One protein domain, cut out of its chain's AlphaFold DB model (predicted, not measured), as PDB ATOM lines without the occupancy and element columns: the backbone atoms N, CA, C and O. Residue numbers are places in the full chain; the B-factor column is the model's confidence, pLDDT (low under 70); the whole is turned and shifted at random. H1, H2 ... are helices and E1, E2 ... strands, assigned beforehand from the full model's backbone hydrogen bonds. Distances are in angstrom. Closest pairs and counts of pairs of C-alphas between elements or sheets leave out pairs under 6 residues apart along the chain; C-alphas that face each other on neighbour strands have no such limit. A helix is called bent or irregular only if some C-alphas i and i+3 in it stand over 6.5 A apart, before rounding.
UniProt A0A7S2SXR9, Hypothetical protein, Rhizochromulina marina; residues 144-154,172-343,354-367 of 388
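This is residues 144 to 154, 172 to 343 and 354 to 367 of the 388 residues of the protein "Hypothetical protein" of Rhizochromulina marina (UniProt A0A7S2SXR9). A twisted, all-parallel sheet of five strands runs through the middle of this domain, with helices on both sides: H1 and H2 over one face, H8 near H1 beyond strand E5, and H3, H4, H5, H6 and H7 gathered on the other side, where H3, H4 and H7 only graze the sheet. The last helix, H9, lies off by itself beyond a cut, and the long link of residues 255 to 276, between E3 and H6, loops out at one end of the body and folds back to H6. The printed part has 197 residues with nine named helices and five named strands, in the order H1 H2 E1 H3 E2 H4 H5 E3 H6 H7 E4 E5 H8 H9, and the sheet's order is E1 E2 E3 E4 E5. The class is mixed, helices and strands, though under half of the residues are in named elements. The whole is compact, with a radius of gyration of the C-alphas of 16.5 A and spans of 49, 38 and 36 A.

Find C-alpha 144 at (23.669, 38.144, -22.749); there H1 begins, residues 144 to 152, 12.0 A long. Past the first cut come H2, residues 182 to 186, and E1, residues 189 to 191. H3 is residues 206 to 212, and E2, residues 221 to 226, covers 15.3 A. H4, residues 228 to 234, is only just irregular: C-alphas 229 and 232 are 6.8 A apart. After H5, residues 239 to 244, look for E3 at residues 249 to 254, 16.5 A long. H6 is residues 277 to 283 and H7 residues 289 to 297, 12.2 A long. E4, residues 301 to 307, begins with C-alpha 301 at (12.343, 27.529, -23.101) and covers 18.1 A. E5 is residues 319 to 322, H8 residues 329 to 339, 15.2 A long, and H9 residues 358 to 367, 14.0 A long, ending with C-alpha 367 at (0.047, 55.774, -25.909).

Start at the sheet, twisted, with C-alphas up to 4.2 A off its best plane. Between E1 and E2 look at N 191 and O 225, 2.9 A; between E2 and E3 at N 222 and O 249, 2.8 A; between E3 and E4 at N 252 and O 303, 2.8 A; between E4 and E5 at N 320 and O 304, 2.8 A. You meet three strand-helix-strand units, parallel neighbour strands with helices between them in the chain: E1, H3, E2; E2, H4 H5, E3; and E3, H6 H7, E4, each with a right-handed crossover. H1 is on the sheet at a height of 9.2 A and runs across the strands, at 80 degrees to E4 on the local plane. H2 lies over E2 on the same face, at a height of 8.1 A. H8 only grazes the sheet; its closest C-alpha pair with E5 is Leu 322 and Asn 335, 7.1 A. H3 and H5 touch at a shallow tilt of 14 degrees, closest at C-alphas 207 and 242, 5.2 A. H4 and H6 touch at a steep tilt of 54 degrees, closest at C-alphas 232 and 281, 7.3 A. H7 is close to H5 but not clearly touching, with C-alphas 240 and 295 closest at 7.5 A. H9 is apart from H8 and from E5. Each O i to N i+4 pair is within hydrogen-bond range in H1, H2, H3, H5, H6, H7, H8 and H9; in H4 1 of 3 is, beside 3 of 4 O i to N i+3 pairs.

The C-alphas of Thr 245 and Gly 354 are the two farthest apart, 49.6 A. Residues 155 to 171 are not printed, and C-alphas 154 and 172 are 31.3 A apart across that cut; residues 344 to 353 are not printed either, with 29.2 A between C-alphas 343 and 354. Of the links that are printed whole, E1 to H3, E3 to H6 and E4 to E5 are long. The mean pLDDT of the printed part is 72.1, and 82 residues are under 70, among them residues 144 to 154, 172 to 185 and 323 to 337.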
ATOM      1  N   PRO A 144      22.629  38.123 -21.711       37.75
ATOM      2  CA  PRO A 144      23.669  38.144 -22.749       37.75
ATOM      3  C   PRO A 144      24.344  36.797 -23.053       37.75
ATOM      4  O   PRO A 144      24.836  36.601 -24.169       37.75
ATOM      5  N   VAL A 145      24.424  35.881 -22.086       42.00
ATOM      6  CA  VAL A 145      25.094  34.574 -22.215       42.00
ATOM      7  C   VAL A 145      24.272  33.634 -23.083       42.00
ATOM      8  O   VAL A 145      24.823  32.926 -23.921       42.00
ATOM      9  N   LEU A 146      22.954  33.677 -22.934       41.03
ATOM     10  CA  LEU A 146      22.023  32.754 -23.568       41.03
ATOM     11  C   LEU A 146      21.903  33.024 -25.070       41.03
ATOM     12  O   LEU A 146      22.033  32.117 -25.891       41.03
ATOM     13  N   LEU A 147      21.794  34.299 -25.445       43.56
ATOM     14  CA  LEU A 147      21.834  34.695 -26.846       43.56
ATOM     15  C   LEU A 147      23.232  34.480 -27.446       43.56
ATOM     16  O   LEU A 147      23.328  33.969 -28.553       43.56
ATOM     17  N   ARG A 148      24.331  34.758 -26.725       43.31
ATOM     18  CA  ARG A 148      25.681  34.387 -27.202       43.31
ATOM     19  C   ARG A 148      25.831  32.879 -27.415       43.31
ATOM     20  O   ARG A 148      26.447  32.492 -28.397       43.31
ATOM     21  N   GLN A 149      25.269  32.044 -26.543       43.94
ATOM     22  CA  GLN A 149      25.319  30.587 -26.663       43.94
ATOM     23  C   GLN A 149      24.509  30.091 -27.862       43.94
ATOM     24  O   GLN A 149      25.034  29.306 -28.645       43.94
ATOM     25  N   VAL A 150      23.293  30.599 -28.077       46.38
ATOM     26  CA  VAL A 150      22.500  30.290 -29.280       46.38
ATOM     27  C   VAL A 150      23.239  30.751 -30.539       46.38
ATOM     28  O   VAL A 150      23.404  29.977 -31.477       46.38
ATOM     29  N   LEU A 151      23.778  31.971 -30.541       48.69
ATOM     30  CA  LEU A 151      24.520  32.514 -31.682       48.69
ATOM     31  C   LEU A 151      25.847  31.779 -31.928       48.69
ATOM     32  O   LEU A 151      26.248  31.654 -33.077       48.69
ATOM     33  N   SER A 152      26.499  31.238 -30.893       46.56
ATOM     34  CA  SER A 152      27.740  30.459 -31.038       46.56
ATOM     35  C   SER A 152      27.544  29.110 -31.732       46.56
ATOM     36  O   SER A 152      28.514  28.483 -32.144       46.56
ATOM     37  N   THR A 153      26.293  28.666 -31.881       43.62
ATOM     38  CA  THR A 153      25.969  27.447 -32.629       43.62
ATOM     39  C   THR A 153      25.809  27.675 -34.136       43.62
ATOM     40  O   THR A 153      25.698  26.713 -34.891       43.62
ATOM     41  N   ILE A 154      25.833  28.933 -34.592       44.84
ATOM     42  CA  ILE A 154      25.809  29.316 -36.008       44.84
ATOM     43  C   ILE A 154      27.248  29.669 -36.399       44.84
ATOM     44  O   ILE A 154      27.776  30.693 -35.974       44.84
ATOM     45  N   LYS A 172       4.320  35.661 -56.422       34.31
ATOM     46  CA  LYS A 172       3.097  36.470 -56.269       34.31
ATOM     47  C   LYS A 172       3.352  37.804 -55.571       34.31
ATOM     48  O   LYS A 172       2.741  38.045 -54.545       34.31
ATOM     49  N   GLY A 173       4.241  38.650 -56.098       32.88
ATOM     50  CA  GLY A 173       4.198  40.127 -55.981       32.88
ATOM     51  C   GLY A 173       3.901  40.821 -54.632       32.88
ATOM     52  O   GLY A 173       3.686  42.031 -54.633       32.88
ATOM     53  N   ASN A 174       3.882  40.134 -53.491       33.00
ATOM     54  CA  ASN A 174       3.235  40.623 -52.279       33.00
ATOM     55  C   ASN A 174       4.254  40.798 -51.155       33.00
ATOM     56  O   ASN A 174       4.843  39.864 -50.621       33.00
ATOM     57  N   ARG A 175       4.449  42.079 -50.870       33.25
ATOM     58  CA  ARG A 175       5.120  42.732 -49.752       33.25
ATOM     59  C   ARG A 175       5.300  41.853 -48.486       33.25
ATOM     60  O   ARG A 175       4.345  41.343 -47.906       33.25
ATOM     61  N   GLY A 176       6.568  41.691 -48.092       36.50
ATOM     62  CA  GLY A 176       7.042  41.533 -46.709       36.50
ATOM     63  C   GLY A 176       6.458  40.416 -45.842       36.50
ATOM     64  O   GLY A 176       6.218  40.608 -44.652       36.50
ATOM     65  N   TYR A 177       6.308  39.212 -46.375       42.66
ATOM     66  CA  TYR A 177       6.093  38.039 -45.532       42.66
ATOM     67  C   TYR A 177       7.388  37.660 -44.793       42.66
ATOM     68  O   TYR A 177       8.342  37.177 -45.396       42.66
ATOM     69  N   PHE A 178       7.422  37.863 -43.471       47.56
ATOM     70  CA  PHE A 178       8.363  37.187 -42.571       47.56
ATOM     71  C   PHE A 178       7.671  35.928 -42.022       47.56
ATOM     72  O   PHE A 178       7.573  35.701 -40.816       47.56
ATOM     73  N   GLU A 179       7.157  35.089 -42.926       55.88
ATOM     74  CA  GLU A 179       6.782  33.716 -42.583       55.88
ATOM     75  C   GLU A 179       8.078  32.932 -42.390       55.88
ATOM     76  O   GLU A 179       8.530  32.197 -43.256       55.88
ATOM     77  N   HIS A 180       8.727  33.168 -41.246       53.03
ATOM     78  CA  HIS A 180       9.864  32.414 -40.708       53.03
ATOM     79  C   HIS A 180      11.173  32.490 -41.512       53.03
ATOM     80  O   HIS A 180      12.245  32.306 -40.935       53.03
ATOM     81  N   GLY A 181      11.110  32.848 -42.795       59.06
ATOM     82  CA  GLY A 181      12.241  33.092 -43.673       59.06
ATOM     83  C   GLY A 181      13.283  31.965 -43.607       59.06
ATOM     84  O   GLY A 181      12.921  30.793 -43.537       59.06
ATOM     85  N   PRO A 182      14.581  32.306 -43.558       57.00
ATOM     86  CA  PRO A 182      15.674  31.335 -43.441       57.00
ATOM     87  C   PRO A 182      15.623  30.442 -42.191       57.00
ATOM     88  O   PRO A 182      16.284  29.407 -42.155       57.00
ATOM     89  N   PHE A 183      14.877  30.820 -41.143       59.72
ATOM     90  CA  PHE A 183      14.784  29.988 -39.944       59.72
ATOM     91  C   PHE A 183      13.920  28.754 -40.154       59.72
ATOM     92  O   PHE A 183      14.204  27.756 -39.512       59.72
ATOM     93  N   ALA A 184      12.909  28.790 -41.030       63.72
ATOM     94  CA  ALA A 184      12.075  27.615 -41.310       63.72
ATOM     95  C   ALA A 184      12.902  26.439 -41.836       63.72
ATOM     96  O   ALA A 184      12.647  25.292 -41.484       63.72
ATOM     97  N   GLU A 185      13.924  26.734 -42.634       62.69
ATOM     98  CA  GLU A 185      14.800  25.727 -43.222       62.69
ATOM     99  C   GLU A 185      15.889  25.236 -42.263       62.69
ATOM    100  O   GLU A 185      16.321  24.088 -42.333       62.69
ATOM    101  N   GLN A 186      16.329  26.096 -41.345       71.38
ATOM    102  CA  GLN A 186      17.297  25.719 -40.314       71.38
ATOM    103  C   GLN A 186      16.644  25.224 -39.025       71.38
ATOM    104  O   GLN A 186      17.354  24.848 -38.084       71.38
ATOM    105  N   ALA A 187      15.318  25.267 -38.934       81.00
ATOM    106  CA  ALA A 187      14.595  24.777 -37.784       81.00
ATOM    107  C   ALA A 187      14.711  23.255 -37.728       81.00
ATOM    108  O   ALA A 187      14.585  22.560 -38.731       81.00
ATOM    109  N   ASP A 188      14.926  22.741 -36.524       84.75
ATOM    110  CA  ASP A 188      14.777  21.316 -36.243       84.75
ATOM    111  C   ASP A 188      13.320  20.876 -36.430       84.75
ATOM    112  O   ASP A 188      13.053  19.717 -36.733       84.75
ATOM    113  N   MET A 189      12.376  21.815 -36.288       85.12
ATOM    114  CA  MET A 189      10.968  21.600 -36.587       85.12
ATOM    115  C   MET A 189      10.326  22.851 -37.185       85.12
ATOM    116  O   MET A 189      10.390  23.931 -36.598       85.12
ATOM    117  N   ASN A 190       9.656  22.682 -38.328       82.44
ATOM    118  CA  ASN A 190       8.953  23.760 -39.012       82.44
ATOM    119  C   ASN A 190       7.430  23.631 -38.867       82.44
ATOM    120  O   ASN A 190       6.810  22.809 -39.537       82.44
ATOM    121  N   MET A 191       6.813  24.447 -38.006       74.19
ATOM    122  CA  MET A 191       5.369  24.403 -37.709       74.19
ATOM    123  C   MET A 191       4.599  25.572 -38.318       74.19
ATOM    124  O   MET A 191       3.729  26.198 -37.708       74.19
ATOM    125  N   THR A 192       4.963  25.915 -39.542       67.12
ATOM    126  CA  THR A 192       4.556  27.180 -40.158       67.12
ATOM    127  C   THR A 192       3.427  27.002 -41.152       67.12
ATOM    128  O   THR A 192       3.092  27.926 -41.880       67.12
ATOM    129  N   ASN A 193       2.843  25.805 -41.203       58.81
ATOM    130  CA  ASN A 193       1.813  25.492 -42.170       58.81
ATOM    131  C   ASN A 193       0.479  26.125 -41.749       58.81
ATOM    132  O   ASN A 193      -0.347  25.491 -41.091       58.81
ATOM    133  N   GLU A 194       0.278  27.384 -42.146       53.69
ATOM    134  CA  GLU A 194      -0.967  28.130 -41.931       53.69
ATOM    135  C   GLU A 194      -2.192  27.426 -42.543       53.69
ATOM    136  O   GLU A 194      -3.317  27.647 -42.102       53.69
ATOM    137  N   VAL A 195      -2.002  26.497 -43.491       49.88
ATOM    138  CA  VAL A 195      -3.092  25.685 -44.068       49.88
ATOM    139  C   VAL A 195      -3.820  24.856 -42.996       49.88
ATOM    140  O   VAL A 195      -4.984  24.498 -43.168       49.88
ATOM    141  N   ASN A 196      -3.170  24.591 -41.859       52.09
ATOM    142  CA  ASN A 196      -3.763  23.875 -40.730       52.09
ATOM    143  C   ASN A 196      -4.299  24.799 -39.626       52.09
ATOM    144  O   ASN A 196      -4.708  24.307 -38.575       52.09
ATOM    145  N   CYS A 197      -4.351  26.119 -39.835       55.44
ATOM    146  CA  CYS A 197      -4.992  27.040 -38.900       55.44
ATOM    147  C   CYS A 197      -6.442  26.614 -38.618       55.44
ATOM    148  O   CYS A 197      -7.309  26.702 -39.482       55.44
ATOM    149  N   GLY A 198      -6.712  26.151 -37.393       52.12
ATOM    150  CA  GLY A 198      -8.044  25.699 -36.975       52.12
ATOM    151  C   GLY A 198      -8.347  24.224 -37.255       52.12
ATOM    152  O   GLY A 198      -9.339  23.711 -36.738       52.12
ATOM    153  N   ARG A 199      -7.477  23.501 -37.974       57.03
ATOM    154  CA  ARG A 199      -7.489  22.037 -37.925       57.03
ATOM    155  C   ARG A 199      -6.854  21.650 -36.601       57.03
ATOM    156  O   ARG A 199      -5.700  21.986 -36.354       57.03
ATOM    157  N   LYS A 200      -7.612  20.982 -35.728       54.41
ATOM    158  CA  LYS A 200      -7.035  20.364 -34.532       54.41
ATOM    159  C   LYS A 200      -5.902  19.465 -35.026       54.41
ATOM    160  O   LYS A 200      -6.189  18.443 -35.649       54.41
ATOM    161  N   PHE A 201      -4.641  19.807 -34.756       54.53
ATOM    162  CA  PHE A 201      -3.654  18.743 -34.651       54.53
ATOM    163  C   PHE A 201      -4.254  17.777 -33.635       54.53
ATOM    164  O   PHE A 201      -4.695  18.199 -32.561       54.53
ATOM    165  N   SER A 202      -4.394  16.509 -34.006       55.28
ATOM    166  CA  SER A 202      -4.738  15.464 -33.052       55.28
ATOM    167  C   SER A 202      -3.684  15.553 -31.947       55.28
ATOM    168  O   SER A 202      -2.515  15.225 -32.139       55.28
ATOM    169  N   SER A 203      -4.079  16.163 -30.829       54.34
ATOM    170  CA  SER A 203      -3.220  16.987 -29.966       54.34
ATOM    171  C   SER A 203      -2.254  16.196 -29.085       54.34
ATOM    172  O   SER A 203      -1.853  16.677 -28.035       54.34
ATOM    173  N   GLY A 204      -1.912  14.973 -29.480       62.78
ATOM    174  CA  GLY A 204      -1.007  14.097 -28.747       62.78
ATOM    175  C   GLY A 204       0.377  13.956 -29.374       62.78
ATOM    176  O   GLY A 204       1.263  13.442 -28.710       62.78
ATOM    177  N   LEU A 205       0.592  14.373 -30.629       70.31
ATOM    178  CA  LEU A 205       1.831  14.029 -31.348       70.31
ATOM    179  C   LEU A 205       2.906  15.116 -31.353       70.31
ATOM    180  O   LEU A 205       4.058  14.797 -31.647       70.31
ATOM    181  N   LEU A 206       2.580  16.371 -31.015       81.88
ATOM    182  CA  LEU A 206       3.573  17.449 -31.050       81.88
ATOM    183  C   LEU A 206       4.728  17.176 -30.083       81.88
ATOM    184  O   LEU A 206       5.879  17.089 -30.504       81.88
ATOM    185  N   TRP A 207       4.420  17.037 -28.796       82.19
ATOM    186  CA  TRP A 207       5.438  16.879 -27.762       82.19
ATOM    187  C   TRP A 207       6.275  15.611 -27.934       82.19
ATOM    188  O   TRP A 207       7.497  15.733 -27.907       82.19
ATOM    189  N   PRO A 208       5.692  14.436 -28.243       82.38
ATOM    190  CA  PRO A 208       6.483  13.263 -28.612       82.38
ATOM    191  C   PRO A 208       7.409  13.502 -29.808       82.38
ATOM    192  O   PRO A 208       8.556  13.059 -29.794       82.38
ATOM    193  N   SER A 209       6.949  14.240 -30.825       84.69
ATOM    194  CA  SER A 209       7.792  14.590 -31.973       84.69
ATOM    195  C   SER A 209       8.957  15.480 -31.543       84.69
ATOM    196  O   SER A 209      10.100  15.182 -31.872       84.69
ATOM    197  N   LEU A 210       8.700  16.524 -30.749       84.44
ATOM    198  CA  LEU A 210       9.739  17.416 -30.223       84.44
ATOM    199  C   LEU A 210      10.745  16.689 -29.324       84.44
ATOM    200  O   LEU A 210      11.943  16.935 -29.431       84.44
ATOM    201  N   GLN A 211      10.286  15.774 -28.475       85.88
ATOM    202  CA  GLN A 211      11.139  14.975 -27.589       85.88
ATOM    203  C   GLN A 211      12.066  14.030 -28.363       85.88
ATOM    204  O   GLN A 211      13.195  13.792 -27.938       85.88
ATOM    205  N   ALA A 212      11.597  13.490 -29.491       87.75
ATOM    206  CA  ALA A 212      12.385  12.605 -30.342       87.75
ATOM    207  C   ALA A 212      13.412  13.359 -31.204       87.75
ATOM    208  O   ALA A 212      14.377  12.754 -31.688       87.75
ATOM    209  N   LEU A 213      13.223  14.666 -31.411       90.19
ATOM    210  CA  LEU A 213      14.127  15.478 -32.212       90.19
ATOM    211  C   LEU A 213      15.442  15.742 -31.478       90.19
ATOM    212  O   LEU A 213      15.497  16.032 -30.284       90.19
ATOM    213  N   LYS A 214      16.528  15.688 -32.248       92.31
ATOM    214  CA  LYS A 214      17.851  16.130 -31.813       92.31
ATOM    215  C   LYS A 214      18.176  17.453 -32.496       92.31
ATOM    216  O   LYS A 214      17.908  17.577 -33.691       92.31
ATOM    217  N   PRO A 215      18.798  18.408 -31.791       90.12
ATOM    218  CA  PRO A 215      19.252  19.634 -32.416       90.12
ATOM    219  C   PRO A 215      20.242  19.357 -33.551       90.12
ATOM    220  O   PRO A 215      21.216  18.615 -33.396       90.12
ATOM    221  N   SER A 216      20.016  19.986 -34.696       84.94
ATOM    222  CA  SER A 216      20.891  19.875 -35.859       84.94
ATOM    223  C   SER A 216      22.259  20.498 -35.587       84.94
ATOM    224  O   SER A 216      22.382  21.444 -34.808       84.94
ATOM    225  N   ARG A 217      23.287  20.007 -36.293       79.69
ATOM    226  CA  ARG A 217      24.623  20.633 -36.398       79.69
ATOM    227  C   ARG A 217      25.277  20.982 -35.048       79.69
ATOM    228  O   ARG A 217      25.871  22.043 -34.900       79.69
ATOM    229  N   GLY A 218      25.171  20.095 -34.056       80.12
ATOM    230  CA  GLY A 218      25.828  20.282 -32.754       80.12
ATOM    231  C   GLY A 218      25.236  21.410 -31.902       80.12
ATOM    232  O   GLY A 218      25.865  21.846 -30.936       80.12
ATOM    233  N   ARG A 219      24.033  21.892 -32.239       83.25
ATOM    234  CA  ARG A 219      23.292  22.835 -31.400       83.25
ATOM    235  C   ARG A 219      22.997  22.223 -30.030       83.25
ATOM    236  O   ARG A 219      22.797  21.021 -29.889       83.25
ATOM    237  N   ARG A 220      22.935  23.077 -29.008       85.50
ATOM    238  CA  ARG A 220      22.530  22.678 -27.647       85.50
ATOM    239  C   ARG A 220      21.017  22.719 -27.429       85.50
ATOM    240  O   ARG A 220      20.531  22.117 -26.479       85.50
ATOM    241  N   ALA A 221      20.303  23.433 -28.293       89.06
ATOM    242  CA  ALA A 221      18.871  23.665 -28.197       89.06
ATOM    243  C   ALA A 221      18.203  23.420 -29.552       89.06
ATOM    244  O   ALA A 221      18.802  23.703 -30.593       89.06
ATOM    245  N   LEU A 222      16.968  22.926 -29.511       90.94
ATOM    246  CA  LEU A 222      16.098  22.794 -30.669       90.94
ATOM    247  C   LEU A 222      15.678  24.180 -31.150       90.94
ATOM    248  O   LEU A 222      15.202  24.998 -30.362       90.94
ATOM    249  N   LEU A 223      15.828  24.437 -32.445       88.25
ATOM    250  CA  LEU A 223      15.270  25.613 -33.097       88.25
ATOM    251  C   LEU A 223      13.927  25.245 -33.719       88.25
ATOM    252  O   LEU A 223      13.881  24.404 -34.611       88.25
ATOM    253  N   VAL A 224      12.847  25.892 -33.292       88.44
ATOM    254  CA  VAL A 224      11.501  25.583 -33.783       88.44
ATOM    255  C   VAL A 224      10.816  26.840 -34.289       88.44
ATOM    256  O   VAL A 224      10.743  27.852 -33.591       88.44
ATOM    257  N   THR A 225      10.304  26.795 -35.513       85.69
ATOM    258  CA  THR A 225       9.528  27.892 -36.095       85.69
ATOM    259  C   THR A 225       8.049  27.650 -35.869       85.69
ATOM    260  O   THR A 225       7.532  26.568 -36.136       85.69
ATOM    261  N   VAL A 226       7.364  28.666 -35.348       83.69
ATOM    262  CA  VAL A 226       6.004  28.524 -34.820       83.69
ATOM    263  C   VAL A 226       5.107  29.572 -35.437       83.69
ATOM    264  O   VAL A 226       5.286  30.766 -35.183       83.69
ATOM    265  N   SER A 227       4.146  29.137 -36.251       78.56
ATOM    266  CA  SER A 227       3.071  30.021 -36.702       78.56
ATOM    267  C   SER A 227       2.126  30.335 -35.548       78.56
ATOM    268  O   SER A 227       2.007  29.579 -34.580       78.56
ATOM    269  N   ARG A 228       1.410  31.455 -35.649       74.88
ATOM    270  CA  ARG A 228       0.434  31.852 -34.625       74.88
ATOM    271  C   ARG A 228      -0.642  30.791 -34.400       74.88
ATOM    272  O   ARG A 228      -1.144  30.640 -33.292       74.88
ATOM    273  N   CYS A 229      -0.985  30.052 -35.446       73.12
ATOM    274  CA  CYS A 229      -1.987  29.001 -35.386       73.12
ATOM    275  C   CYS A 229      -1.530  27.769 -34.612       73.12
ATOM    276  O   CYS A 229      -2.354  27.123 -33.975       73.12
ATOM    277  N   SER A 230      -0.228  27.492 -34.608       77.75
ATOM    278  CA  SER A 230       0.359  26.393 -33.842       77.75
ATOM    279  C   SER A 230       0.606  26.736 -32.374       77.75
ATOM    280  O   SER A 230       1.061  25.887 -31.611       77.75
ATOM    281  N   LEU A 231       0.294  27.964 -31.942       80.12
ATOM    282  CA  LEU A 231       0.432  28.362 -30.542       80.12
ATOM    283  C   LEU A 231      -0.356  27.435 -29.609       80.12
ATOM    284  O   LEU A 231       0.153  27.058 -28.559       80.12
ATOM    285  N   CYS A 232      -1.570  27.046 -30.005       79.12
ATOM    286  CA  CYS A 232      -2.406  26.158 -29.200       79.12
ATOM    287  C   CYS A 232      -1.849  24.736 -29.102       79.12
ATOM    288  O   CYS A 232      -2.165  24.035 -28.146       79.12
ATOM    289  N   ASP A 233      -1.046  24.311 -30.078       79.38
ATOM    290  CA  ASP A 233      -0.401  23.002 -30.038       79.38
ATOM    291  C   ASP A 233       0.734  23.019 -29.010       79.38
ATOM    292  O   ASP A 233       0.851  22.097 -28.207       79.38
ATOM    293  N   PHE A 234       1.513  24.110 -28.973       79.62
ATOM    294  CA  PHE A 234       2.551  24.304 -27.960       79.62
ATOM    295  C   PHE A 234       1.964  24.466 -26.584       79.62
ATOM    296  O   PHE A 234       2.362  23.769 -25.674       79.62
ATOM    297  N   MET A 235       1.017  25.372 -26.419       83.06
ATOM    298  CA  MET A 235       0.478  25.676 -25.110       83.06
ATOM    299  C   MET A 235      -0.736  24.788 -24.778       83.06
ATOM    300  O   MET A 235      -1.555  25.136 -23.954       83.06
ATOM    301  N   GLY A 236      -0.918  23.621 -25.398       80.19
ATOM    302  CA  GLY A 236      -2.018  22.716 -25.028       80.19
ATOM    303  C   GLY A 236      -1.929  22.211 -23.574       80.19
ATOM    304  O   GLY A 236      -0.939  22.437 -22.892       80.19
ATOM    305  N   ASN A 237      -2.933  21.466 -23.099       71.19
ATOM    306  CA  ASN A 237      -3.015  20.986 -21.702       71.19
ATOM    307  C   ASN A 237      -1.771  20.231 -21.191       71.19
ATOM    308  O   ASN A 237      -1.562  20.163 -19.986       71.19
ATOM    309  N   ASP A 238      -0.958  19.690 -22.095       80.75
ATOM    310  CA  ASP A 238       0.197  18.857 -21.769       80.75
ATOM    311  C   ASP A 238       1.530  19.580 -22.006       80.75
ATOM    312  O   ASP A 238       2.575  18.937 -22.074       80.75
ATOM    313  N   TRP A 239       1.520  20.910 -22.166       86.62
ATOM    314  CA  TRP A 239       2.737  21.664 -22.470       86.62
ATOM    315  C   TRP A 239       3.777  21.595 -21.354       86.62
ATOM    316  O   TRP A 239       4.965  21.478 -21.648       86.62
ATOM    317  N   GLU A 240       3.338  21.632 -20.091       87.88
ATOM    318  CA  GLU A 240       4.219  21.532 -18.921       87.88
ATOM    319  C   GLU A 240       4.933  20.177 -18.933       87.88
ATOM    320  O   GLU A 240       6.158  20.115 -19.026       87.88
ATOM    321  N   ALA A 241       4.161  19.086 -18.995       87.06
ATOM    322  CA  ALA A 241       4.698  17.730 -19.081       87.06
ATOM    323  C   ALA A 241       5.578  17.526 -20.327       87.06
ATOM    324  O   ALA A 241       6.615  16.861 -20.266       87.06
ATOM    325  N   GLY A 242       5.178  18.103 -21.462       87.31
ATOM    326  CA  GLY A 242       5.909  18.050 -22.720       87.31
ATOM    327  C   GLY A 242       7.284  18.702 -22.625       87.31
ATOM    328  O   GLY A 242       8.273  18.077 -23.005       87.31
ATOM    329  N   LEU A 243       7.365  19.918 -22.073       87.50
ATOM    330  CA  LEU A 243       8.634  20.617 -21.875       87.50
ATOM    331  C   LEU A 243       9.494  19.975 -20.783       87.50
ATOM    332  O   LEU A 243      10.705  19.876 -20.971       87.50
ATOM    333  N   ASP A 244       8.914  19.517 -19.673       90.44
ATOM    334  CA  ASP A 244       9.659  18.879 -18.575       90.44
ATOM    335  C   ASP A 244      10.406  17.620 -19.028       90.44
ATOM    336  O   ASP A 244      11.511  17.316 -18.571       90.44
ATOM    337  N   THR A 245       9.814  16.898 -19.974       89.25
ATOM    338  CA  THR A 245      10.367  15.662 -20.533       89.25
ATOM    339  C   THR A 245      11.289  15.897 -21.728       89.25
ATOM    340  O   THR A 245      11.916  14.950 -22.210       89.25
ATOM    341  N   MET A 246      11.433  17.138 -22.207       89.94
ATOM    342  CA  MET A 246      12.386  17.430 -23.271       89.94
ATOM    343  C   MET A 246      13.826  17.224 -22.800       89.94
ATOM    344  O   MET A 246      14.263  17.726 -21.762       89.94
ATOM    345  N   GLN A 247      14.599  16.513 -23.624       91.19
ATOM    346  CA  GLN A 247      16.026  16.310 -23.392       91.19
ATOM    347  C   GLN A 247      16.832  17.594 -23.647       91.19
ATOM    348  O   GLN A 247      17.782  17.891 -22.916       91.19
ATOM    349  N   TYR A 248      16.444  18.346 -24.676       91.19
ATOM    350  CA  TYR A 248      17.137  19.540 -25.149       91.19
ATOM    351  C   TYR A 248      16.348  20.793 -24.805       91.19
ATOM    352  O   TYR A 248      15.136  20.745 -24.618       91.19
ATOM    353  N   ASP A 249      17.035  21.923 -24.738       93.19
ATOM    354  CA  ASP A 249      16.365  23.200 -24.539       93.19
ATOM    355  C   ASP A 249      15.731  23.691 -25.856       93.19
ATOM    356  O   ASP A 249      16.011  23.154 -26.927       93.19
ATOM    357  N   LEU A 250      14.875  24.710 -25.795       91.25
ATOM    358  CA  LEU A 250      14.053  25.181 -26.906       91.25
ATOM    359  C   LEU A 250      14.310  26.658 -27.214       91.25
ATOM    360  O   LEU A 250      14.272  27.516 -26.330       91.25
ATOM    361  N   VAL A 251      14.504  26.961 -28.494       89.81
ATOM    362  CA  VAL A 251      14.472  28.310 -29.060       89.81
ATOM    363  C   VAL A 251      13.345  28.369 -30.079       89.81
ATOM    364  O   VAL A 251      13.329  27.611 -31.047       89.81
ATOM    365  N   MET A 252      12.415  29.292 -29.878       90.25
ATOM    366  CA  MET A 252      11.257  29.468 -30.746       90.25
ATOM    367  C   MET A 252      11.447  30.671 -31.666       90.25
ATOM    368  O   MET A 252      12.003  31.695 -31.271       90.25
ATOM    369  N   VAL A 253      10.944  30.568 -32.893       86.12
ATOM    370  CA  VAL A 253      10.897  31.671 -33.855       86.12
ATOM    371  C   VAL A 253       9.455  31.867 -34.305       86.12
ATOM    372  O   VAL A 253       8.925  31.116 -35.127       86.12
ATOM    373  N   GLY A 254       8.821  32.895 -33.749       83.62
ATOM    374  CA  GLY A 254       7.466  33.301 -34.096       83.62
ATOM    375  C   GLY A 254       7.447  34.025 -35.435       83.62
ATOM    376  O   GLY A 254       8.154  35.018 -35.615       83.62
ATOM    377  N   GLY A 255       6.620  33.536 -36.352       72.25
ATOM    378  CA  GLY A 255       6.383  34.169 -37.648       72.25
ATOM    379  C   GLY A 255       5.379  35.303 -37.539       72.25
ATOM    380  O   GLY A 255       4.464  35.277 -36.715       72.25
ATOM    381  N   GLY A 256       5.554  36.306 -38.384       60.84
ATOM    382  CA  GLY A 256       4.646  37.433 -38.509       60.84
ATOM    383  C   GLY A 256       4.894  38.108 -39.847       60.84
ATOM    384  O   GLY A 256       5.986  38.022 -40.390       60.84
ATOM    385  N   ASN A 257       3.905  38.768 -40.429       60.81
ATOM    386  CA  ASN A 257       4.150  39.502 -41.668       60.81
ATOM    387  C   ASN A 257       4.627  40.935 -41.385       60.81
ATOM    388  O   ASN A 257       4.671  41.396 -40.246       60.81
ATOM    389  N   GLU A 258       4.973  41.662 -42.440       52.94
ATOM    390  CA  GLU A 258       5.381  43.073 -42.424       52.94
ATOM    391  C   GLU A 258       4.431  43.997 -41.670       52.94
ATOM    392  O   GLU A 258       4.814  45.093 -41.265       52.94
ATOM    393  N   ASN A 259       3.182  43.575 -41.500       55.59
ATOM    394  CA  ASN A 259       2.176  44.377 -40.858       55.59
ATOM    395  C   ASN A 259       1.940  43.897 -39.403       55.59
ATOM    396  O   ASN A 259       1.525  44.705 -38.570       55.59
ATOM    397  N   TRP A 260       2.174  42.617 -39.075       64.94
ATOM    398  CA  TRP A 260       1.836  41.998 -37.783       64.94
ATOM    399  C   TRP A 260       2.979  41.231 -37.139       64.94
ATOM    400  O   TRP A 260       3.595  40.367 -37.755       64.94
ATOM    401  N   GLY A 261       3.137  41.450 -35.839       69.50
ATOM    402  CA  GLY A 261       3.958  40.627 -34.967       69.50
ATOM    403  C   GLY A 261       3.240  39.380 -34.471       69.50
ATOM    404  O   GLY A 261       2.017  39.388 -34.317       69.50
ATOM    405  N   PHE A 262       4.001  38.330 -34.153       76.69
ATOM    406  CA  PHE A 262       3.446  37.092 -33.590       76.69
ATOM    407  C   PHE A 262       2.572  37.374 -32.352       76.69
ATOM    408  O   PHE A 262       1.440  36.906 -32.257       76.69
ATOM    409  N   PHE A 263       3.059  38.231 -31.446       82.50
ATOM    410  CA  PHE A 263       2.342  38.624 -30.227       82.50
ATOM    411  C   PHE A 263       1.508  39.901 -30.361       82.50
ATOM    412  O   PHE A 263       1.256  40.558 -29.356       82.50
ATOM    413  N   SER A 264       1.141  40.338 -31.565       76.31
ATOM    414  CA  SER A 264       0.425  41.608 -31.724       76.31
ATOM    415  C   SER A 264      -0.921  41.656 -30.999       76.31
ATOM    416  O   SER A 264      -1.608  40.644 -30.835       76.31
ATOM    417  N   GLU A 265      -1.289  42.869 -30.591       74.56
ATOM    418  CA  GLU A 265      -2.638  43.199 -30.136       74.56
ATOM    419  C   GLU A 265      -3.561  43.505 -31.318       74.56
ATOM    420  O   GLU A 265      -3.107  43.778 -32.435       74.56
ATOM    421  N   HIS A 266      -4.864  43.484 -31.049       74.75
ATOM    422  CA  HIS A 266      -5.854  43.912 -32.023       74.75
ATOM    423  C   HIS A 266      -5.740  45.415 -32.291       74.75
ATOM    424  O   HIS A 266      -5.748  46.217 -31.361       74.75
ATOM    425  N   VAL A 267      -5.725  45.789 -33.566       68.44
ATOM    426  CA  VAL A 267      -5.972  47.150 -34.030       68.44
ATOM    427  C   VAL A 267      -7.191  47.112 -34.929       68.44
ATOM    428  O   VAL A 267      -7.190  46.438 -35.965       68.44
ATOM    429  N   GLU A 268      -8.223  47.844 -34.531       68.12
ATOM    430  CA  GLU A 268      -9.473  47.935 -35.272       68.12
ATOM    431  C   GLU A 268      -9.217  48.325 -36.738       68.12
ATOM    432  O   GLU A 268      -8.333  49.132 -37.038       68.12
ATOM    433  N   ASN A 269      -9.953  47.713 -37.670       64.00
ATOM    434  CA  ASN A 269      -9.851  47.950 -39.120       64.00
ATOM    435  C   ASN A 269      -8.488  47.625 -39.768       64.00
ATOM    436  O   ASN A 269      -8.290  47.865 -40.959       64.00
ATOM    437  N   ARG A 270      -7.544  47.042 -39.016       62.84
ATOM    438  CA  ARG A 270      -6.257  46.560 -39.537       62.84
ATOM    439  C   ARG A 270      -6.045  45.093 -39.230       62.84
ATOM    440  O   ARG A 270      -5.508  44.345 -40.055       62.84
ATOM    441  N   SER A 271      -6.376  44.698 -38.003       58.50
ATOM    442  CA  SER A 271      -6.270  43.323 -37.549       58.50
ATOM    443  C   SER A 271      -7.363  42.540 -38.217       58.50
ATOM    444  O   SER A 271      -8.498  42.495 -37.758       58.50
ATOM    445  N   VAL A 272      -6.978  41.860 -39.287       56.41
ATOM    446  CA  VAL A 272      -7.650  40.641 -39.705       56.41
ATOM    447  C   VAL A 272      -7.877  39.775 -38.449       56.41
ATOM    448  O   VAL A 272      -7.024  39.775 -37.561       56.41
ATOM    449  N   ALA A 273      -9.018  39.089 -38.328       52.59
ATOM    450  CA  ALA A 273      -9.530  38.502 -37.072       52.59
ATOM    451  C   ALA A 273      -8.555  37.591 -36.281       52.59
ATOM    452  O   ALA A 273      -8.775  37.301 -35.104       52.59
ATOM    453  N   TRP A 274      -7.457  37.164 -36.902       51.81
ATOM    454  CA  TRP A 274      -6.345  36.437 -36.294       51.81
ATOM    455  C   TRP A 274      -5.365  37.316 -35.499       51.81
ATOM    456  O   TRP A 274      -4.496  36.777 -34.832       51.81
ATOM    457  N   GLY A 275      -5.497  38.647 -35.516       61.47
ATOM    458  CA  GLY A 275      -4.525  39.598 -34.963       61.47
ATOM    459  C   GLY A 275      -4.497  39.757 -33.438       61.47
ATOM    460  O   GLY A 275      -3.534  40.322 -32.929       61.47
ATOM    461  N   ASN A 276      -5.484  39.252 -32.691       77.12
ATOM    462  CA  ASN A 276      -5.565  39.432 -31.234       77.12
ATOM    463  C   ASN A 276      -4.982  38.232 -30.463       77.12
ATOM    464  O   ASN A 276      -5.556  37.147 -30.500       77.12
ATOM    465  N   MET A 277      -3.852  38.418 -29.767       81.50
ATOM    466  CA  MET A 277      -3.156  37.327 -29.062       81.50
ATOM    467  C   MET A 277      -3.984  36.802 -27.894       81.50
ATOM    468  O   MET A 277      -4.039  35.600 -27.680       81.50
ATOM    469  N   GLU A 278      -4.704  37.678 -27.199       82.50
ATOM    470  CA  GLU A 278      -5.607  37.272 -26.128       82.50
ATOM    471  C   GLU A 278      -6.738  36.387 -26.663       82.50
ATOM    472  O   GLU A 278      -7.066  35.368 -26.065       82.50
ATOM    473  N   ASN A 279      -7.289  36.715 -27.834       81.50
ATOM    474  CA  ASN A 279      -8.280  35.849 -28.472       81.50
ATOM    475  C   ASN A 279      -7.653  34.539 -28.956       81.50
ATOM    476  O   ASN A 279      -8.316  33.508 -28.898       81.50
ATOM    477  N   SER A 280      -6.404  34.559 -29.439       80.56
ATOM    478  CA  SER A 280      -5.669  33.336 -29.783       80.56
ATOM    479  C   SER A 280      -5.520  32.436 -28.554       80.56
ATOM    480  O   SER A 280      -5.932  31.285 -28.621       80.56
ATOM    481  N   LEU A 281      -5.047  32.970 -27.425       84.38
ATOM    482  CA  LEU A 281      -4.925  32.246 -26.156       84.38
ATOM    483  C   LEU A 281      -6.284  31.712 -25.679       84.38
ATOM    484  O   LEU A 281      -6.425  30.517 -25.443       84.38
ATOM    485  N   LYS A 282      -7.331  32.544 -25.669       85.19
ATOM    486  CA  LYS A 282      -8.693  32.106 -25.317       85.19
ATOM    487  C   LYS A 282      -9.188  30.960 -26.207       85.19
ATOM    488  O   LYS A 282      -9.813  30.025 -25.712       85.19
ATOM    489  N   LYS A 283      -8.891  30.992 -27.511       80.44
ATOM    490  CA  LYS A 283      -9.209  29.896 -28.447       80.44
ATOM    491  C   LYS A 283      -8.380  28.639 -28.181       80.44
ATOM    492  O   LYS A 283      -8.862  27.537 -28.437       80.44
ATOM    493  N   CYS A 284      -7.183  28.778 -27.618       79.69
ATOM    494  CA  CYS A 284      -6.370  27.674 -27.119       79.69
ATOM    495  C   CYS A 284      -6.931  27.133 -25.796       79.69
ATOM    496  O   CYS A 284      -6.266  27.172 -24.773       79.69
ATOM    497  N   ARG A 285      -8.169  26.619 -25.806       81.75
ATOM    498  CA  ARG A 285      -8.805  25.962 -24.645       81.75
ATOM    499  C   ARG A 285      -8.940  26.865 -23.406       81.75
ATOM    500  O   ARG A 285      -8.893  26.380 -22.283       81.75
ATOM    501  N   GLY A 286      -9.152  28.164 -23.613       86.06
ATOM    502  CA  GLY A 286      -9.382  29.116 -22.526       86.06
ATOM    503  C   GLY A 286      -8.114  29.639 -21.856       86.06
ATOM    504  O   GLY A 286      -8.208  30.171 -20.754       86.06
ATOM    505  N   MET A 287      -6.951  29.519 -22.501       87.94
ATOM    506  CA  MET A 287      -5.708  30.034 -21.938       87.94
ATOM    507  C   MET A 287      -5.718  31.536 -21.702       87.94
ATOM    508  O   MET A 287      -6.340  32.323 -22.423       87.94
ATOM    509  N   THR A 288      -4.950  31.915 -20.691       90.81
ATOM    510  CA  THR A 288      -4.791  33.281 -20.217       90.81
ATOM    511  C   THR A 288      -3.380  33.802 -20.492       90.81
ATOM    512  O   THR A 288      -2.466  33.072 -20.880       90.81
ATOM    513  N   TRP A 289      -3.178  35.100 -20.260       89.38
ATOM    514  CA  TRP A 289      -1.833  35.679 -20.244       89.38
ATOM    515  C   TRP A 289      -0.960  35.108 -19.120       89.38
ATOM    516  O   TRP A 289       0.254  35.036 -19.284       89.38
ATOM    517  N   GLU A 290      -1.552  34.679 -18.002       92.25
ATOM    518  CA  GLU A 290      -0.807  34.026 -16.924       92.25
ATOM    519  C   GLU A 290      -0.217  32.694 -17.398       92.25
ATOM    520  O   GLU A 290       0.972  32.446 -17.207       92.25
ATOM    521  N   ASP A 291      -1.010  31.886 -18.106       91.50
ATOM    522  CA  ASP A 291      -0.537  30.626 -18.688       91.50
ATOM    523  C   ASP A 291       0.573  30.868 -19.714       91.50
ATOM    524  O   ASP A 291       1.563  30.139 -19.754       91.50
ATOM    525  N   PHE A 292       0.453  31.936 -20.509       91.88
ATOM    526  CA  PHE A 292       1.521  32.378 -21.403       91.88
ATOM    527  C   PHE A 292       2.806  32.723 -20.655       91.88
ATOM    528  O   PHE A 292       3.877  32.266 -21.046       91.88
ATOM    529  N   HIS A 293       2.730  33.488 -19.569       92.31
ATOM    530  CA  HIS A 293       3.919  33.803 -18.783       92.31
ATOM    531  C   HIS A 293       4.528  32.561 -18.138       92.31
ATOM    532  O   HIS A 293       5.745  32.403 -18.193       92.31
ATOM    533  N   ARG A 294       3.708  31.635 -17.633       93.88
ATOM    534  CA  ARG A 294       4.180  30.354 -17.092       93.88
ATOM    535  C   ARG A 294       4.903  29.523 -18.153       93.88
ATOM    536  O   ARG A 294       6.004  29.038 -17.898       93.88
ATOM    537  N   PHE A 295       4.338  29.441 -19.360       93.12
ATOM    538  CA  PHE A 295       4.983  28.824 -20.522       93.12
ATOM    539  C   PHE A 295       6.333  29.474 -20.828       93.12
ATOM    540  O   PHE A 295       7.351  28.796 -20.969       93.12
ATOM    541  N   MET A 296       6.368  30.805 -20.863       91.88
ATOM    542  CA  MET A 296       7.582  31.566 -21.129       91.88
ATOM    543  C   MET A 296       8.647  31.416 -20.032       91.88
ATOM    544  O   MET A 296       9.846  31.435 -20.334       91.88
ATOM    545  N   ASP A 297       8.254  31.247 -18.771       93.81
ATOM    546  CA  ASP A 297       9.174  31.090 -17.645       93.81
ATOM    547  C   ASP A 297       9.790  29.691 -17.551       93.81
ATOM    548  O   ASP A 297      10.881  29.558 -16.988       93.81
ATOM    549  N   HIS A 298       9.200  28.687 -18.205       94.19
ATOM    550  CA  HIS A 298       9.688  27.310 -18.189       94.19
ATOM    551  C   HIS A 298      11.198  27.205 -18.498       94.19
ATOM    552  O   HIS A 298      11.655  27.759 -19.505       94.19
ATOM    553  N   PRO A 299      12.013  26.500 -17.686       93.38
ATOM    554  CA  PRO A 299      13.477  26.517 -17.798       93.38
ATOM    555  C   PRO A 299      14.005  25.992 -19.137       93.38
ATOM    556  O   PRO A 299      15.039  26.461 -19.607       93.38
ATOM    557  N   ARG A 300      13.281  25.066 -19.778       92.06
ATOM    558  CA  ARG A 300      13.635  24.538 -21.107       92.06
ATOM    559  C   ARG A 300      13.405  25.519 -22.244       92.06
ATOM    560  O   ARG A 300      14.056  25.391 -23.271       92.06
ATOM    561  N   LEU A 301      12.511  26.492 -22.093       91.88
ATOM    562  CA  LEU A 301      12.343  27.529 -23.101       91.88
ATOM    563  C   LEU A 301      13.382  28.617 -22.847       91.88
ATOM    564  O   LEU A 301      13.346  29.280 -21.814       91.88
ATOM    565  N   LEU A 302      14.312  28.787 -23.783       88.62
ATOM    566  CA  LEU A 302      15.455  29.691 -23.658       88.62
ATOM    567  C   LEU A 302      15.169  31.076 -24.223       88.62
ATOM    568  O   LEU A 302      15.534  32.092 -23.633       88.62
ATOM    569  N   LEU A 303      14.553  31.104 -25.401       87.00
ATOM    570  CA  LEU A 303      14.398  32.306 -26.203       87.00
ATOM    571  C   LEU A 303      13.229  32.140 -27.171       87.00
ATOM    572  O   LEU A 303      13.070  31.087 -27.781       87.00
ATOM    573  N   TRP A 304      12.469  33.209 -27.370       88.75
ATOM    574  CA  TRP A 304      11.481  33.337 -28.425       88.75
ATOM    575  C   TRP A 304      11.789  34.574 -29.260       88.75
ATOM    576  O   TRP A 304      11.602  35.707 -28.824       88.75
ATOM    577  N   VAL A 305      12.250  34.360 -30.484       84.25
ATOM    578  CA  VAL A 305      12.537  35.418 -31.449       84.25
ATOM    579  C   VAL A 305      11.294  35.732 -32.271       84.25
ATOM    580  O   VAL A 305      10.622  34.834 -32.768       84.25
ATOM    581  N   THR A 306      10.966  37.006 -32.425       82.88
ATOM    582  CA  THR A 306       9.783  37.444 -33.171       82.88
ATOM    583  C   THR A 306       9.965  38.878 -33.668       82.88
ATOM    584  O   THR A 306      10.865  39.593 -33.229       82.88
ATOM    585  N   ASN A 307       9.146  39.311 -34.616       75.19
ATOM    586  CA  ASN A 307       9.167  40.660 -35.161       75.19
ATOM    587  C   ASN A 307       8.514  41.694 -34.227       75.19
ATOM    588  O   ASN A 307       7.587  41.414 -33.473       75.19
ATOM    589  N   GLN A 308       9.004  42.926 -34.322       64.12
ATOM    590  CA  GLN A 308       8.518  44.142 -33.678       64.12
ATOM    591  C   GLN A 308       7.024  44.301 -33.966       64.12
ATOM    592  O   GLN A 308       6.698  44.685 -35.074       64.12
ATOM    593  N   HIS A 309       6.157  43.956 -33.006       70.69
ATOM    594  CA  HIS A 309       4.755  44.380 -32.816       70.69
ATOM    595  C   HIS A 309       4.127  43.462 -31.748       70.69
ATOM    596  O   HIS A 309       3.535  42.427 -32.064       70.69
ATOM    597  N   HIS A 310       4.279  43.802 -30.470       73.56
ATOM    598  CA  HIS A 310       3.757  42.984 -29.372       73.56
ATOM    599  C   HIS A 310       2.679  43.725 -28.586       73.56
ATOM    600  O   HIS A 310       2.759  44.941 -28.370       73.56
ATOM    601  N   ALA A 311       1.674  42.973 -28.151       72.38
ATOM    602  CA  ALA A 311       0.756  43.374 -27.108       72.38
ATOM    603  C   ALA A 311       1.562  43.743 -25.861       72.38
ATOM    604  O   ALA A 311       2.600  43.141 -25.573       72.38
ATOM    605  N   ARG A 312       1.081  44.735 -25.109       72.88
ATOM    606  CA  ARG A 312       1.741  45.188 -23.876       72.88
ATOM    607  C   ARG A 312       1.885  44.057 -22.848       72.88
ATOM    608  O   ARG A 312       2.829  44.050 -22.071       72.88
ATOM    609  N   GLN A 313       0.961  43.106 -22.876       81.06
ATOM    610  CA  GLN A 313       0.908  41.936 -22.009       81.06
ATOM    611  C   GLN A 313       1.902  40.843 -22.429       81.06
ATOM    612  O   GLN A 313       2.290  40.028 -21.610       81.06
ATOM    613  N   ALA A 314       2.399  40.849 -23.669       83.25
ATOM    614  CA  ALA A 314       3.376  39.869 -24.145       83.25
ATOM    615  C   ALA A 314       4.830  40.247 -23.794       83.25
ATOM    616  O   ALA A 314       5.761  39.897 -24.517       83.25
ATOM    617  N   VAL A 315       5.053  41.017 -22.726       83.81
ATOM    618  CA  VAL A 315       6.398  41.441 -22.318       83.81
ATOM    619  C   VAL A 315       7.026  40.359 -21.449       83.81
ATOM    620  O   VAL A 315       6.560  40.081 -20.350       83.81
ATOM    621  N   HIS A 316       8.114  39.760 -21.929       85.56
ATOM    622  CA  HIS A 316       8.864  38.748 -21.194       85.56
ATOM    623  C   HIS A 316      10.353  38.805 -21.561       85.56
ATOM    624  O   HIS A 316      10.695  39.073 -22.714       85.56
ATOM    625  N   ARG A 317      11.242  38.523 -20.598       84.19
ATOM    626  CA  ARG A 317      12.712  38.556 -20.781       84.19
ATOM    627  C   ARG A 317      13.189  37.636 -21.910       84.19
ATOM    628  O   ARG A 317      13.948  38.020 -22.785       84.19
ATOM    629  N   LYS A 318      12.611  36.435 -21.995       85.62
ATOM    630  CA  LYS A 318      12.961  35.454 -23.033       85.62
ATOM    631  C   LYS A 318      12.398  35.782 -24.415       85.62
ATOM    632  O   LYS A 318      12.615  35.009 -25.333       85.62
ATOM    633  N   ILE A 319      11.661  36.875 -24.595       85.19
ATOM    634  CA  ILE A 319      11.217  37.288 -25.929       85.19
ATOM    635  C   ILE A 319      12.277  38.220 -26.489       85.19
ATOM    636  O   ILE A 319      12.619  39.208 -25.851       85.19
ATOM    637  N   LEU A 320      12.756  37.976 -27.704       81.12
ATOM    638  CA  LEU A 320      13.596  38.892 -28.466       81.12
ATOM    639  C   LEU A 320      12.800  39.434 -29.647       81.12
ATOM    640  O   LEU A 320      12.399  38.699 -30.544       81.12
ATOM    641  N   SER A 321      12.603  40.745 -29.631       77.69
ATOM    642  CA  SER A 321      11.826  41.463 -30.633       77.69
ATOM    643  C   SER A 321      12.790  42.072 -31.629       77.69
ATOM    644  O   SER A 321      13.690  42.818 -31.239       77.69
ATOM    645  N   LEU A 322      12.613  41.755 -32.899       73.44
ATOM    646  CA  LEU A 322      13.483  42.215 -33.963       73.44
ATOM    647  C   LEU A 322      12.795  43.278 -34.805       73.44
ATOM    648  O   LEU A 322      11.602  43.135 -35.073       73.44
ATOM    649  N   PRO A 323      13.518  44.315 -35.255       67.31
ATOM    650  CA  PRO A 323      12.953  45.308 -36.149       67.31
ATOM    651  C   PRO A 323      12.260  44.690 -37.365       67.31
ATOM    652  O   PRO A 323      12.712  43.683 -37.914       67.31
ATOM    653  N   LEU A 324      11.168  45.316 -37.803       63.44
ATOM    654  CA  LEU A 324      10.573  44.968 -39.089       63.44
ATOM    655  C   LEU A 324      11.535  45.276 -40.239       63.44
ATOM    656  O   LEU A 324      12.375  46.171 -40.153       63.44
ATOM    657  N   GLY A 325      11.368  44.558 -41.349       54.78
ATOM    658  CA  GLY A 325      12.106  44.838 -42.579       54.78
ATOM    659  C   GLY A 325      13.540  44.309 -42.601       54.78
ATOM    660  O   GLY A 325      14.282  44.649 -43.519       54.78
ATOM    661  N   ILE A 326      13.929  43.460 -41.647       58.03
ATOM    662  CA  ILE A 326      15.167  42.683 -41.747       58.03
ATOM    663  C   ILE A 326      15.043  41.726 -42.933       58.03
ATOM    664  O   ILE A 326      14.197  40.828 -42.933       58.03
ATOM    665  N   LYS A 327      15.888  41.922 -43.950       57.47
ATOM    666  CA  LYS A 327      15.888  41.107 -45.164       57.47
ATOM    667  C   LYS A 327      17.041  40.121 -45.109       57.47
ATOM    668  O   LYS A 327      18.210  40.469 -45.242       57.47
ATOM    669  N   GLY A 328      16.679  38.858 -44.958       52.75
ATOM    670  CA  GLY A 328      17.629  37.767 -45.002       52.75
ATOM    671  C   GLY A 328      18.399  37.542 -43.692       52.75
ATOM    672  O   GLY A 328      18.344  38.333 -42.748       52.75
ATOM    673  N   PRO A 329      19.106  36.413 -43.620       50.97
ATOM    674  CA  PRO A 329      19.577  35.849 -42.358       50.97
ATOM    675  C   PRO A 329      20.830  36.513 -41.778       50.97
ATOM    676  O   PRO A 329      20.984  36.577 -40.561       50.97
ATOM    677  N   ALA A 330      21.720  37.047 -42.617       58.94
ATOM    678  CA  ALA A 330      22.905  37.759 -42.137       58.94
ATOM    679  C   ALA A 330      22.514  39.056 -41.405       58.94
ATOM    680  O   ALA A 330      22.910  39.277 -40.262       58.94
ATOM    681  N   GLN A 331      21.638  39.862 -42.017       60.38
ATOM    682  CA  GLN A 331      21.115  41.093 -41.410       60.38
ATOM    683  C   GLN A 331      20.382  40.808 -40.099       60.38
ATOM    684  O   GLN A 331      20.436  41.590 -39.156       60.38
ATOM    685  N   LEU A 332      19.695  39.676 -40.030       60.69
ATOM    686  CA  LEU A 332      18.991  39.203 -38.852       60.69
ATOM    687  C   LEU A 332      19.934  38.881 -37.698       60.69
ATOM    688  O   LEU A 332      19.752  39.405 -36.600       60.69
ATOM    689  N   PHE A 333      20.968  38.090 -37.967       61.75
ATOM    690  CA  PHE A 333      22.005  37.768 -36.995       61.75
ATOM    691  C   PHE A 333      22.710  39.029 -36.487       61.75
ATOM    692  O   PHE A 333      22.862  39.229 -35.280       61.75
ATOM    693  N   GLU A 334      23.057  39.939 -37.398       68.75
ATOM    694  CA  GLU A 334      23.606  41.242 -37.038       68.75
ATOM    695  C   GLU A 334      22.649  42.042 -36.153       68.75
ATOM    696  O   GLU A 334      23.073  42.628 -35.161       68.75
ATOM    697  N   ASN A 335      21.352  42.055 -36.462       66.00
ATOM    698  CA  ASN A 335      20.359  42.747 -35.647       66.00
ATOM    699  C   ASN A 335      20.184  42.097 -34.268       66.00
ATOM    700  O   ASN A 335      20.062  42.824 -33.283       66.00
ATOM    701  N   MET A 336      20.221  40.768 -34.156       65.56
ATOM    702  CA  MET A 336      20.217  40.074 -32.862       65.56
ATOM    703  C   MET A 336      21.434  40.493 -32.031       65.56
ATOM    704  O   MET A 336      21.283  40.923 -30.889       65.56
ATOM    705  N   LEU A 337      22.632  40.463 -32.624       68.75
ATOM    706  CA  LEU A 337      23.867  40.893 -31.967       68.75
ATOM    707  C   LEU A 337      23.842  42.365 -31.554       68.75
ATOM    708  O   LEU A 337      24.260  42.689 -30.445       68.75
ATOM    709  N   ARG A 338      23.339  43.252 -32.419       71.94
ATOM    710  CA  ARG A 338      23.248  44.696 -32.154       71.94
ATOM    711  C   ARG A 338      22.237  45.035 -31.062       71.94
ATOM    712  O   ARG A 338      22.364  46.092 -30.451       71.94
ATOM    713  N   ASN A 339      21.216  44.206 -30.848       66.81
ATOM    714  CA  ASN A 339      20.115  44.523 -29.934       66.81
ATOM    715  C   ASN A 339      20.095  43.680 -28.650       66.81
ATOM    716  O   ASN A 339      19.318  44.004 -27.758       66.81
ATOM    717  N   LYS A 340      20.962  42.668 -28.515       67.12
ATOM    718  CA  LYS A 340      20.987  41.751 -27.360       67.12
ATOM    719  C   LYS A 340      21.099  42.426 -25.988       67.12
ATOM    720  O   LYS A 340      20.466  41.970 -25.048       67.12
ATOM    721  N   ASP A 341      21.872  43.508 -25.887       66.56
ATOM    722  CA  ASP A 341      22.150  44.199 -24.618       66.56
ATOM    723  C   ASP A 341      21.336  45.503 -24.478       66.56
ATOM    724  O   ASP A 341      21.478  46.252 -23.509       66.56
ATOM    725  N   LYS A 342      20.488  45.830 -25.466       61.66
ATOM    726  CA  LYS A 342      19.725  47.079 -25.450       61.66
ATOM    727  C   LYS A 342      18.490  46.926 -24.572       61.66
ATOM    728  O   LYS A 342      17.623  46.093 -24.827       61.66
ATOM    729  N   LYS A 343      18.346  47.819 -23.587       56.34
ATOM    730  CA  LYS A 343      17.088  47.978 -22.848       56.34
ATOM    731  C   LYS A 343      15.989  48.365 -23.845       56.34
ATOM    732  O   LYS A 343      16.004  49.473 -24.377       56.34
ATOM    733  N   GLY A 354       1.811  56.691 -44.769       65.31
ATOM    734  CA  GLY A 354       0.723  57.650 -45.030       65.31
ATOM    735  C   GLY A 354      -0.655  57.013 -45.259       65.31
ATOM    736  O   GLY A 354      -1.614  57.686 -45.621       65.31
ATOM    737  N   TRP A 355      -0.790  55.702 -45.049       66.81
ATOM    738  CA  TRP A 355      -2.063  54.999 -45.212       66.81
ATOM    739  C   TRP A 355      -3.039  55.355 -44.078       66.81
ATOM    740  O   TRP A 355      -2.651  55.343 -42.913       66.81
ATOM    741  N   LYS A 356      -4.318  55.607 -44.393       72.19
ATOM    742  CA  LYS A 356      -5.314  56.198 -43.468       72.19
ATOM    743  C   LYS A 356      -5.498  55.484 -42.117       72.19
ATOM    744  O   LYS A 356      -5.838  56.124 -41.130       72.19
ATOM    745  N   HIS A 357      -5.239  54.177 -42.037       65.19
ATOM    746  CA  HIS A 357      -5.348  53.409 -40.787       65.19
ATOM    747  C   HIS A 357      -4.060  53.408 -39.943       65.19
ATOM    748  O   HIS A 357      -4.071  52.953 -38.799       65.19
ATOM    749  N   ARG A 358      -2.939  53.923 -40.473       69.19
ATOM    750  CA  ARG A 358      -1.677  54.037 -39.724       69.19
ATOM    751  C   ARG A 358      -1.792  55.023 -38.572       69.19
ATOM    752  O   ARG A 358      -1.151  54.790 -37.559       69.19
ATOM    753  N   THR A 359      -2.648  56.039 -38.667       71.00
ATOM    754  CA  THR A 359      -2.895  56.976 -37.563       71.00
ATOM    755  C   THR A 359      -3.349  56.246 -36.300       71.00
ATOM    756  O   THR A 359      -2.748  56.441 -35.254       71.00
ATOM    757  N   GLY A 360      -4.311  55.318 -36.397       71.38
ATOM    758  CA  GLY A 360      -4.769  54.537 -35.240       71.38
ATOM    759  C   GLY A 360      -3.673  53.653 -34.634       71.38
ATOM    760  O   GLY A 360      -3.524  53.599 -33.415       71.38
ATOM    761  N   ILE A 361      -2.848  53.020 -35.479       67.81
ATOM    762  CA  ILE A 361      -1.679  52.246 -35.030       67.81
ATOM    763  C   ILE A 361      -0.670  53.157 -34.325       67.81
ATOM    764  O   ILE A 361      -0.174  52.806 -33.261       67.81
ATOM    765  N   ASN A 362      -0.366  54.317 -34.902       71.88
ATOM    766  CA  ASN A 362       0.594  55.256 -34.338       71.88
ATOM    767  C   ASN A 362       0.109  55.781 -32.992       71.88
ATOM    768  O   ASN A 362       0.896  55.797 -32.059       71.88
ATOM    769  N   THR A 363      -1.172  56.130 -32.870       72.88
ATOM    770  CA  THR A 363      -1.779  56.557 -31.604       72.88
ATOM    771  C   THR A 363      -1.698  55.456 -30.550       72.88
ATOM    772  O   THR A 363      -1.300  55.721 -29.418       72.88
ATOM    773  N   LEU A 364      -2.020  54.212 -30.914       69.62
ATOM    774  CA  LEU A 364      -1.943  53.065 -30.007       69.62
ATOM    775  C   LEU A 364      -0.507  52.750 -29.579       69.62
ATOM    776  O   LEU A 364      -0.254  52.388 -28.436       69.62
ATOM    777  N   ILE A 365       0.450  52.865 -30.498       69.50
ATOM    778  CA  ILE A 365       1.860  52.696 -30.174       69.50
ATOM    779  C   ILE A 365       2.320  53.853 -29.282       69.50
ATOM    780  O   ILE A 365       2.927  53.586 -28.255       69.50
ATOM    781  N   ALA A 366       2.025  55.104 -29.640       71.56
ATOM    782  CA  ALA A 366       2.429  56.299 -28.900       71.56
ATOM    783  C   ALA A 366       1.887  56.300 -27.466       71.56
ATOM    784  O   ALA A 366       2.641  56.594 -26.542       71.56
ATOM    785  N   SER A 367       0.639  55.865 -27.252       69.06
ATOM    786  CA  SER A 367       0.047  55.774 -25.909       69.06
ATOM    787  C   SER A 367       0.753  54.762 -24.999       69.06
ATOM    788  O   SER A 367       0.743  54.896 -23.777       69.06
TER     789      SER A 367